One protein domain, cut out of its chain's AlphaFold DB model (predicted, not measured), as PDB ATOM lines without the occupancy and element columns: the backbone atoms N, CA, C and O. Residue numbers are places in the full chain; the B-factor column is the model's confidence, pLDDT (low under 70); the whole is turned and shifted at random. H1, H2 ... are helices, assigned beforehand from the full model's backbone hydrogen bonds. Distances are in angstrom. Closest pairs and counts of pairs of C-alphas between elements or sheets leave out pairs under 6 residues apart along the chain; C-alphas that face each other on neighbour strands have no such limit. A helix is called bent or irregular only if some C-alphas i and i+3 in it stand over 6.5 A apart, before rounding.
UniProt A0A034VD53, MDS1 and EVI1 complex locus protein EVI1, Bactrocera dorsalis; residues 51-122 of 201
ATOM      1  N   CYS A  51     221.282 187.037 176.457       75.62
ATOM      2  CA  CYS A  51     222.312 187.180 177.491       75.62
ATOM      3  C   CYS A  51     223.672 186.628 177.015       75.62
ATOM      4  O   CYS A  51     223.703 185.806 176.105       75.62
ATOM      5  N   PRO A  52     224.809 186.993 177.641       66.75
ATOM      6  CA  PRO A  52     226.151 186.634 177.157       66.75
ATOM      7  C   PRO A  52     226.540 185.151 177.356       66.75
ATOM      8  O   PRO A  52     227.709 184.789 177.234       66.75
ATOM      9  N   ARG A  53     225.590 184.271 177.705       72.56
ATOM     10  CA  ARG A  53     225.856 182.846 177.947       72.56
ATOM     11  C   ARG A  53     225.864 182.042 176.648       72.56
ATOM     12  O   ARG A  53     225.078 182.281 175.732       72.56
ATOM     13  N   TYR A  54     226.699 181.009 176.628       83.56
ATOM     14  CA  TYR A  54     226.763 180.021 175.558       83.56
ATOM     15  C   TYR A  54     226.796 178.604 176.126       83.56
ATOM     16  O   TYR A  54     227.162 178.379 177.282       83.56
ATOM     17  N   PHE A  55     226.408 177.635 175.303       83.12
ATOM     18  CA  PHE A  55     226.267 176.242 175.705       83.12
ATOM     19  C   PHE A  55     226.888 175.322 174.662       83.12
ATOM     20  O   PHE A  55     226.751 175.527 173.460       83.12
ATOM     21  N   ASN A  56     227.540 174.262 175.126       83.19
ATOM     22  CA  ASN A  56     228.146 173.230 174.282       83.19
ATOM     23  C   ASN A  56     227.191 172.063 173.960       83.19
ATOM     24  O   ASN A  56     227.605 171.082 173.350       83.19
ATOM     25  N   ALA A  57     225.932 172.151 174.397       84.25
ATOM     26  CA  ALA A  57     224.910 171.133 174.196       84.25
ATOM     27  C   ALA A  57     223.543 171.784 173.953       84.25
ATOM     28  O   ALA A  57     223.121 172.662 174.711       84.25
ATOM     29  N   GLN A  58     222.828 171.298 172.937       84.44
ATOM     30  CA  GLN A  58     221.537 171.848 172.517       84.44
ATOM     31  C   GLN A  58     220.482 171.789 173.628       84.44
ATOM     32  O   GLN A  58     219.771 172.761 173.850       84.44
ATOM     33  N   GLN A  59     220.405 170.682 174.373       85.50
ATOM     34  CA  GLN A  59     219.430 170.515 175.460       85.50
ATOM     35  C   GLN A  59     219.604 171.567 176.565       85.50
ATOM     36  O   GLN A  59     218.625 172.123 177.056       85.50
ATOM     37  N   LYS A  60     220.856 171.896 176.916       84.00
ATOM     38  CA  LYS A  60     221.169 172.922 177.923       84.00
ATOM     39  C   LYS A  60     220.793 174.322 177.440       84.00
ATOM     40  O   LYS A  60     220.260 175.108 178.216       84.00
ATOM     41  N   TYR A  61     221.028 174.603 176.159       85.88
ATOM     42  CA  TYR A  61     220.609 175.851 175.526       85.88
ATOM     43  C   TYR A  61     219.082 176.009 175.506       85.88
ATOM     44  O   TYR A  61     218.575 177.053 175.906       85.88
ATOM     45  N   VAL A  62     218.347 174.968 175.100       82.44
ATOM     46  CA  VAL A  62     216.874 174.992 175.063       82.44
ATOM     47  C   VAL A  62     216.297 175.231 176.461       82.44
ATOM     48  O   VAL A  62     215.449 176.106 176.619       82.44
ATOM     49  N   ALA A  63     216.801 174.532 177.483       82.69
ATOM     50  CA  ALA A  63     216.366 174.725 178.869       82.69
ATOM     51  C   ALA A  63     216.682 176.135 179.398       82.69
ATOM     52  O   ALA A  63     215.851 176.756 180.056       82.69
ATOM     53  N   HIS A  64     217.862 176.674 179.081       82.75
ATOM     54  CA  HIS A  64     218.220 178.046 179.437       82.75
ATOM     55  C   HIS A  64     217.284 179.074 178.792       82.75
ATOM     56  O   HIS A  64     216.801 179.971 179.479       82.75
ATOM     57  N   ARG A  65     216.996 178.923 177.493       78.25
ATOM     58  CA  ARG A  65     216.135 179.845 176.743       78.25
ATOM     59  C   ARG A  65     214.687 179.829 177.237       78.25
ATOM     60  O   ARG A  65     214.042 180.871 177.266       78.25
ATOM     61  N   GLN A  66     214.188 178.673 177.676       77.62
ATOM     62  CA  GLN A  66     212.882 178.578 178.340       77.62
ATOM     63  C   GLN A  66     212.822 179.403 179.636       77.62
ATOM     64  O   GLN A  66     211.752 179.882 179.996       77.62
ATOM     65  N   GLY A  67     213.962 179.612 180.306       72.06
ATOM     66  CA  GLY A  67     214.062 180.422 181.518       72.06
ATOM     67  C   GLY A  67     213.930 181.932 181.298       72.06
ATOM     68  O   GLY A  67     213.452 182.606 182.202       72.06
ATOM     69  N   HIS A  68     214.281 182.468 180.121       68.75
ATOM     70  CA  HIS A  68     214.130 183.910 179.849       68.75
ATOM     71  C   HIS A  68     212.667 184.354 179.779       68.75
ATOM     72  O   HIS A  68     212.335 185.456 180.198       68.75
ATOM     73  N   ASN A  69     211.787 183.466 179.308       62.69
ATOM     74  CA  ASN A  69     210.347 183.717 179.198       62.69
ATOM     75  C   ASN A  69     209.540 183.114 180.357       62.69
ATOM     76  O   ASN A  69     208.308 183.163 180.350       62.69
ATOM     77  N   ALA A  70     210.202 182.504 181.343       65.69
ATOM     78  CA  ALA A  70     209.515 181.980 182.508       65.69
ATOM     79  C   ALA A  70     209.098 183.158 183.395       65.69
ATOM     80  O   ALA A  70     209.923 183.733 184.103       65.69
ATOM     81  N   LEU A  71     207.807 183.505 183.366       65.69
ATOM     82  CA  LEU A  71     207.204 184.345 184.400       65.69
ATOM     83  C   LEU A  71     207.599 183.756 185.758       65.69
ATOM     84  O   LEU A  71     207.377 182.565 186.008       65.69
ATOM     85  N   ALA A  72     208.230 184.580 186.597       78.56
ATOM     86  CA  ALA A  72     208.620 184.185 187.940       78.56
ATOM     87  C   ALA A  72     207.407 183.542 188.634       78.56
ATOM     88  O   ALA A  72     206.326 184.135 188.610       78.56
ATOM     89  N   PRO A  73     207.530 182.329 189.204       79.19
ATOM     90  CA  PRO A  73     206.431 181.717 189.935       79.19
ATOM     91  C   PRO A  73     205.920 182.673 191.016       79.19
ATOM     92  O   PRO A  73     206.688 183.077 191.887       79.19
ATOM     93  N   THR A  74     204.640 183.036 190.957       79.81
ATOM     94  CA  THR A  74     204.013 183.958 191.908       79.81
ATOM     95  C   THR A  74     203.139 183.220 192.913       79.81
ATOM     96  O   THR A  74     202.540 182.184 192.620       79.81
ATOM     97  N   CYS A  75     203.060 183.753 194.131       80.94
ATOM     98  CA  CYS A  75     202.128 183.265 195.138       80.94
ATOM     99  C   CYS A  75     200.730 183.848 194.914       80.94
ATOM    100  O   CYS A  75     200.548 185.060 194.963       80.94
ATOM    101  N   ASN A  76     199.712 182.998 194.770       77.50
ATOM    102  CA  ASN A  76     198.320 183.453 194.628       77.50
ATOM    103  C   ASN A  76     197.771 184.151 195.889       77.50
ATOM    104  O   ASN A  76     196.755 184.845 195.826       77.50
ATOM    105  N   ASN A  77     198.425 183.971 197.042       73.31
ATOM    106  CA  ASN A  77     197.968 184.544 198.305       73.31
ATOM    107  C   ASN A  77     198.480 185.972 198.527       73.31
ATOM    108  O   ASN A  77     197.686 186.813 198.944       73.31
ATOM    109  N   CYS A  78     199.752 186.249 198.219       74.62
ATOM    110  CA  CYS A  78     200.414 187.535 198.490       74.62
ATOM    111  C   CYS A  78     201.094 188.179 197.268       74.62
ATOM    112  O   CYS A  78     201.722 189.219 197.406       74.62
ATOM    113  N   GLN A  79     200.999 187.561 196.087       77.88
ATOM    114  CA  GLN A  79     201.551 188.036 194.807       77.88
ATOM    115  C   GLN A  79     203.085 188.173 194.748       77.88
ATOM    116  O   GLN A  79     203.622 188.586 193.721       77.88
ATOM    117  N   ASN A  80     203.811 187.742 195.785       74.75
ATOM    118  CA  ASN A  80     205.272 187.683 195.756       74.75
ATOM    119  C   ASN A  80     205.773 186.754 194.644       74.75
ATOM    120  O   ASN A  80     205.213 185.677 194.423       74.75
ATOM    121  N   SER A  81     206.842 187.179 193.972       81.44
ATOM    122  CA  SER A  81     207.516 186.441 192.899       81.44
ATOM    123  C   SER A  81     208.723 185.675 193.438       81.44
ATOM    124  O   SER A  81     209.463 186.189 194.274       81.44
ATOM    125  N   PHE A  82     208.945 184.462 192.936       81.75
ATOM    126  CA  PHE A  82     210.016 183.564 193.373       81.75
ATOM    127  C   PHE A  82     210.903 183.156 192.203       81.75
ATOM    128  O   PHE A  82     210.492 183.225 191.048       81.75
ATOM    129  N   THR A  83     212.127 182.702 192.483       77.88
ATOM    130  CA  THR A  83     213.067 182.329 191.411       77.88
ATOM    131  C   THR A  83     212.751 180.957 190.814       77.88
ATOM    132  O   THR A  83     213.111 180.663 189.675       77.88
ATOM    133  N   ASN A  84     212.070 180.092 191.574       81.44
ATOM    134  CA  ASN A  84     211.723 178.738 191.160       81.44
ATOM    135  C   ASN A  84     210.485 178.195 191.903       81.44
ATOM    136  O   ASN A  84     210.038 178.732 192.917       81.44
ATOM    137  N   ARG A  85     209.922 177.083 191.403       81.88
ATOM    138  CA  ARG A  85     208.719 176.454 191.987       81.88
ATOM    139  C   ARG A  85     208.940 175.849 193.381       81.88
ATOM    140  O   ARG A  85     207.969 175.716 194.118       81.88
ATOM    141  N   LYS A  86     210.170 175.463 193.747       83.94
ATOM    142  CA  LYS A  86     210.462 174.887 195.075       83.94
ATOM    143  C   LYS A  86     210.367 175.958 196.162       83.94
ATOM    144  O   LYS A  86     209.742 175.715 197.188       83.94
ATOM    145  N   GLU A  87     210.923 177.138 195.900       83.69
ATOM    146  CA  GLU A  87     210.794 178.314 196.767       83.69
ATOM    147  C   GLU A  87     209.337 178.742 196.919       83.69
ATOM    148  O   GLU A  87     208.877 178.908 198.046       83.69
ATOM    149  N   LEU A  88     208.588 178.819 195.812       87.12
ATOM    150  CA  LEU A  88     207.151 179.089 195.867       87.12
ATOM    151  C   LEU A  88     206.420 178.048 196.726       87.12
ATOM    152  O   LEU A  88     205.621 178.421 197.571       87.12
ATOM    153  N   HIS A  89     206.698 176.751 196.563       84.12
ATOM    154  CA  HIS A  89     206.031 175.701 197.338       84.12
ATOM    155  C   HIS A  89     206.308 175.802 198.849       84.12
ATOM    156  O   HIS A  89     205.382 175.680 199.653       84.12
ATOM    157  N   LEU A  90     207.566 176.042 199.240       85.38
ATOM    158  CA  LEU A  90     207.936 176.268 200.642       85.38
ATOM    159  C   LEU A  90     207.259 177.522 201.195       85.38
ATOM    160  O   LEU A  90     206.697 177.489 202.288       85.38
ATOM    161  N   HIS A  91     207.255 178.599 200.410       84.81
ATOM    162  CA  HIS A  91     206.552 179.820 200.754       84.81
ATOM    163  C   HIS A  91     205.053 179.575 200.927       84.81
ATOM    164  O   HIS A  91     204.518 179.963 201.949       84.81
ATOM    165  N   THR A  92     204.365 178.902 200.000       80.62
ATOM    166  CA  THR A  92     202.914 178.662 200.080       80.62
ATOM    167  C   THR A  92     202.525 177.827 201.298       80.62
ATOM    168  O   THR A  92     201.472 178.078 201.877       80.62
ATOM    169  N   LYS A  93     203.371 176.881 201.738       79.31
ATOM    170  CA  LYS A  93     203.137 176.135 202.987       79.31
ATOM    171  C   LYS A  93     203.104 177.034 204.225       79.31
ATOM    172  O   LYS A  93     202.353 176.746 205.147       79.31
ATOM    173  N   LEU A  94     203.916 178.090 204.243       70.75
ATOM    174  CA  LEU A  94     204.005 179.043 205.357       70.75
ATOM    175  C   LEU A  94     203.117 180.284 205.149       70.75
ATOM    176  O   LEU A  94     202.686 180.903 206.109       70.75
ATOM    177  N   CYS A  95     202.805 180.624 203.899       70.81
ATOM    178  CA  CYS A  95     201.953 181.731 203.456       70.81
ATOM    179  C   CYS A  95     200.482 181.299 203.353       70.81
ATOM    180  O   CYS A  95     199.737 181.728 202.465       70.81
ATOM    181  N   ALA A  96     200.050 180.405 204.240       69.50
ATOM    182  CA  ALA A  96     198.632 180.194 204.456       69.50
ATOM    183  C   ALA A  96     198.058 181.508 205.006       69.50
ATOM    184  O   ALA A  96     198.404 181.927 206.107       69.50
ATOM    185  N   THR A  97     197.236 182.198 204.215       74.00
ATOM    186  CA  THR A  97     196.581 183.426 204.671       74.00
ATOM    187  C   THR A  97     195.308 183.088 205.422       74.00
ATOM    188  O   THR A  97     194.488 182.313 204.928       74.00
ATOM    189  N   TYR A  98     195.102 183.737 206.558       78.06
ATOM    190  CA  TYR A  98     193.853 183.702 207.304       78.06
ATOM    191  C   TYR A  98     192.902 184.733 206.691       78.06
ATOM    192  O   TYR A  98     193.255 185.902 206.571       78.06
ATOM    193  N   LYS A  99     191.721 184.315 206.232       78.38
ATOM    194  CA  LYS A  99     190.765 185.197 205.546       78.38
ATOM    195  C   LYS A  99     189.616 185.553 206.486       78.38
ATOM    196  O   LYS A  99     189.004 184.652 207.052       78.38
ATOM    197  N   CYS A 100     189.290 186.838 206.600       77.62
ATOM    198  CA  CYS A 100     188.072 187.273 207.274       77.62
ATOM    199  C   CYS A 100     186.850 186.895 206.430       77.62
ATOM    200  O   CYS A 100     186.797 187.200 205.235       77.62
ATOM    201  N   VAL A 101     185.885 186.203 207.034       75.12
ATOM    202  CA  VAL A 101     184.683 185.718 206.337       75.12
ATOM    203  C   VAL A 101     183.730 186.875 206.020       75.12
ATOM    204  O   VAL A 101     183.113 186.871 204.960       75.12
ATOM    205  N   GLU A 102     183.714 187.903 206.873       74.00
ATOM    206  CA  GLU A 102     182.803 189.051 206.782       74.00
ATOM    207  C   GLU A 102     183.231 190.098 205.738       74.00
ATOM    208  O   GLU A 102     182.391 190.680 205.058       74.00
ATOM    209  N   CYS A 103     184.536 190.345 205.561       77.62
ATOM    210  CA  CYS A 103     185.034 191.393 204.650       77.62
ATOM    211  C   CYS A 103     186.095 190.923 203.640       77.62
ATOM    212  O   CYS A 103     186.669 191.732 202.911       77.62
ATOM    213  N   ALA A 104     186.382 189.620 203.589       72.94
ATOM    214  CA  ALA A 104     187.335 188.984 202.675       72.94
ATOM    215  C   ALA A 104     188.803 189.461 202.753       72.94
ATOM    216  O   ALA A 104     189.625 188.989 201.958       72.94
ATOM    217  N   VAL A 105     189.157 190.318 203.719       74.12
ATOM    218  CA  VAL A 105     190.539 190.750 203.984       74.12
ATOM    219  C   VAL A 105     191.391 189.551 204.413       74.12
ATOM    220  O   VAL A 105     190.930 188.662 205.132       74.12
ATOM    221  N   LYS A 106     192.640 189.507 203.936       82.00
ATOM    222  CA  LYS A 106     193.601 188.435 204.218       82.00
ATOM    223  C   LYS A 106     194.647 188.896 205.229       82.00
ATOM    224  O   LYS A 106     195.166 190.001 205.119       82.00
ATOM    225  N   PHE A 107     195.002 187.997 206.136       80.44
ATOM    226  CA  PHE A 107     196.002 188.180 207.178       80.44
ATOM    227  C   PHE A 107     197.094 187.123 207.049       80.44
ATOM    228  O   PHE A 107     196.860 186.003 206.592       80.44
ATOM    229  N   ASP A 108     198.296 187.500 207.450       75.88
ATOM    230  CA  ASP A 108     199.499 186.671 207.466       75.88
ATOM    231  C   ASP A 108     199.526 185.671 208.633       75.88
ATOM    232  O   ASP A 108     200.225 184.663 208.563       75.88
ATOM    233  N   ASN A 109     198.749 185.918 209.691       80.81
ATOM    234  CA  ASN A 109     198.614 185.021 210.835       80.81
ATOM    235  C   ASN A 109     197.226 185.111 211.506       80.81
ATOM    236  O   ASN A 109     196.445 186.032 211.253       80.81
ATOM    237  N   ALA A 110     196.933 184.133 212.372       81.75
ATOM    238  CA  ALA A 110     195.650 184.005 213.062       81.75
ATOM    239  C   ALA A 110     195.386 185.142 214.062       81.75
ATOM    240  O   ALA A 110     194.265 185.635 214.128       81.75
ATOM    241  N   ALA A 111     196.409 185.588 214.800       84.75
ATOM    242  CA  ALA A 111     196.269 186.636 215.813       84.75
ATOM    243  C   ALA A 111     195.867 187.984 215.191       84.75
ATOM    244  O   ALA A 111     195.018 188.694 215.726       84.75
ATOM    245  N   ASN A 112     196.421 188.309 214.021       85.56
ATOM    246  CA  ASN A 112     196.060 189.500 213.259       85.56
ATOM    247  C   ASN A 112     194.626 189.419 212.713       85.56
ATOM    248  O   ASN A 112     193.905 190.415 212.772       85.56
ATOM    249  N   LEU A 113     194.185 188.246 212.234       86.56
ATOM    250  CA  LEU A 113     192.781 188.034 211.859       86.56
ATOM    251  C   LEU A 113     191.856 188.208 213.073       86.56
ATOM    252  O   LEU A 113     190.845 188.895 212.972       86.56
ATOM    253  N   GLU A 114     192.196 187.610 214.214       83.44
ATOM    254  CA  GLU A 114     191.397 187.685 215.440       83.44
ATOM    255  C   GLU A 114     191.276 189.129 215.943       83.44
ATOM    256  O   GLU A 114     190.177 189.598 216.245       83.44
ATOM    257  N   TYR A 115     192.389 189.867 215.964       85.56
ATOM    258  CA  TYR A 115     192.389 191.293 216.272       85.56
ATOM    259  C   TYR A 115     191.508 192.074 215.290       85.56
ATOM    260  O   TYR A 115     190.707 192.907 215.712       85.56
ATOM    261  N   HIS A 116     191.621 191.803 213.990       85.38
ATOM    262  CA  HIS A 116     190.800 192.466 212.987       85.38
ATOM    263  C   HIS A 116     189.307 192.200 213.197       85.38
ATOM    264  O   HIS A 116     188.548 193.164 213.250       85.38
ATOM    265  N   VAL A 117     188.892 190.941 213.361       79.31
ATOM    266  CA  VAL A 117     187.483 190.578 213.577       79.31
ATOM    267  C   VAL A 117     186.946 191.262 214.828       79.31
ATOM    268  O   VAL A 117     185.944 191.965 214.750       79.31
ATOM    269  N   ARG A 118     187.677 191.184 215.944       78.62
ATOM    270  CA  ARG A 118     187.284 191.814 217.211       78.62
ATOM    271  C   ARG A 118     187.064 193.326 217.101       78.62
ATOM    272  O   ARG A 118     186.196 193.856 217.784       78.62
ATOM    273  N   ASN A 119     187.868 194.024 216.298       77.31
ATOM    274  CA  ASN A 119     187.835 195.491 216.225       77.31
ATOM    275  C   ASN A 119     187.017 196.041 215.049       77.31
ATOM    276  O   ASN A 119     186.616 197.198 215.090       77.31
ATOM    277  N   ASN A 120     186.793 195.251 213.998       76.69
ATOM    278  CA  ASN A 120     186.121 195.709 212.775       76.69
ATOM    279  C   ASN A 120     184.751 195.051 212.568       76.69
ATOM    280  O   ASN A 120     183.948 195.560 211.790       76.69
ATOM    281  N   HIS A 121     184.474 193.946 213.259       74.88
ATOM    282  CA  HIS A 121     183.233 193.180 213.151       74.88
ATOM    283  C   HIS A 121     182.645 192.958 214.544       74.88
ATOM    284  O   HIS A 121     182.559 191.840 215.046       74.88
ATOM    285  N   ILE A 122     182.295 194.070 215.189       79.50
ATOM    286  CA  ILE A 122     181.726 194.085 216.534       79.50
ATOM    287  C   ILE A 122     180.216 193.858 216.431       79.50
ATOM    288  O   ILE A 122     179.538 194.519 215.645       79.50
TER     289      ILE A 122
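This is residues 51 to 122 of the 201 residues of the protein "MDS1 and EVI1 complex locus protein EVI1" of Bactrocera dorsalis (UniProt A0A034VD53). Three short helices, H1, H2 and H3, are strung one after another along a thin rod, joined by two long looping links, and no helix packs on another. H2 is the one between, H1 is towards one end of the rod and H3 towards the other, and the link from H2 to H3 folds back on itself in a narrow loop at residues 98 to 107. The printed part has 72 residues with three named helices, in the order H1, H2, H3, and no named strand; the class is all helix, though 32 of the 72 residues, under half, are in named elements. The whole is extended, with a radius of gyration of the C-alphas of 19.6 A and spans of 66 by 17 by 17 A.

H1, residues 58 to 68, touches no helix. It is apart from H2, residues 85 to 94, with no C-alpha of the one within 8 A of the other. By the same measure H2 is apart from H3, residues 110 to 120, and H1 is apart from H3. There is no hairpin of named elements. Outside the named elements, residues 98 to 99 pair with residues 106 to 107, antiparallel, a pairing too short to make a named strand. Each O i to N i+4 pair is within hydrogen-bond range in H2 and H3, while in H1 it is 6 of 7 pairs.

H1 runs from Gln 58, with its C-alpha at (221.537, 171.848, 172.517), to His 68, and its first and last C-alphas are 15.9 A apart. H3 runs from Ala 110 to Asn 120, whose C-alpha is at (186.121, 195.709, 212.775), and is 15.1 A long from first to last C-alpha. H1 and H3 are the longest helices by residues, with 11 each. H2 has 10 residues, from Arg 85, with its C-alpha at (208.719, 176.454, 191.987), to Leu 94, and is 14.4 A long. No helix is bent or irregular.

The two C-alphas farthest apart are those of Asn 56 and Ile 122, at 66.1 A, and the outline is a rod. The C-alphas of Cys 51 and Ile 122, the first and last printed residues, are 56.7 A apart. The printed part has no cut. The link from H1 to H2, residues 69 to 84, is long, with 16 residues, and its C-alphas lie 2 to 18 A from the mean of the C-alphas. The link from H2 to H3, residues 95 to 109, is long too, with 15 residues, and its C-alphas lie 8 to 25 A from that mean. The mean pLDDT of the printed part is 78.7; residue 52, residues 68 to 71, of which 68 belongs to H1, and residue 96 are under 70.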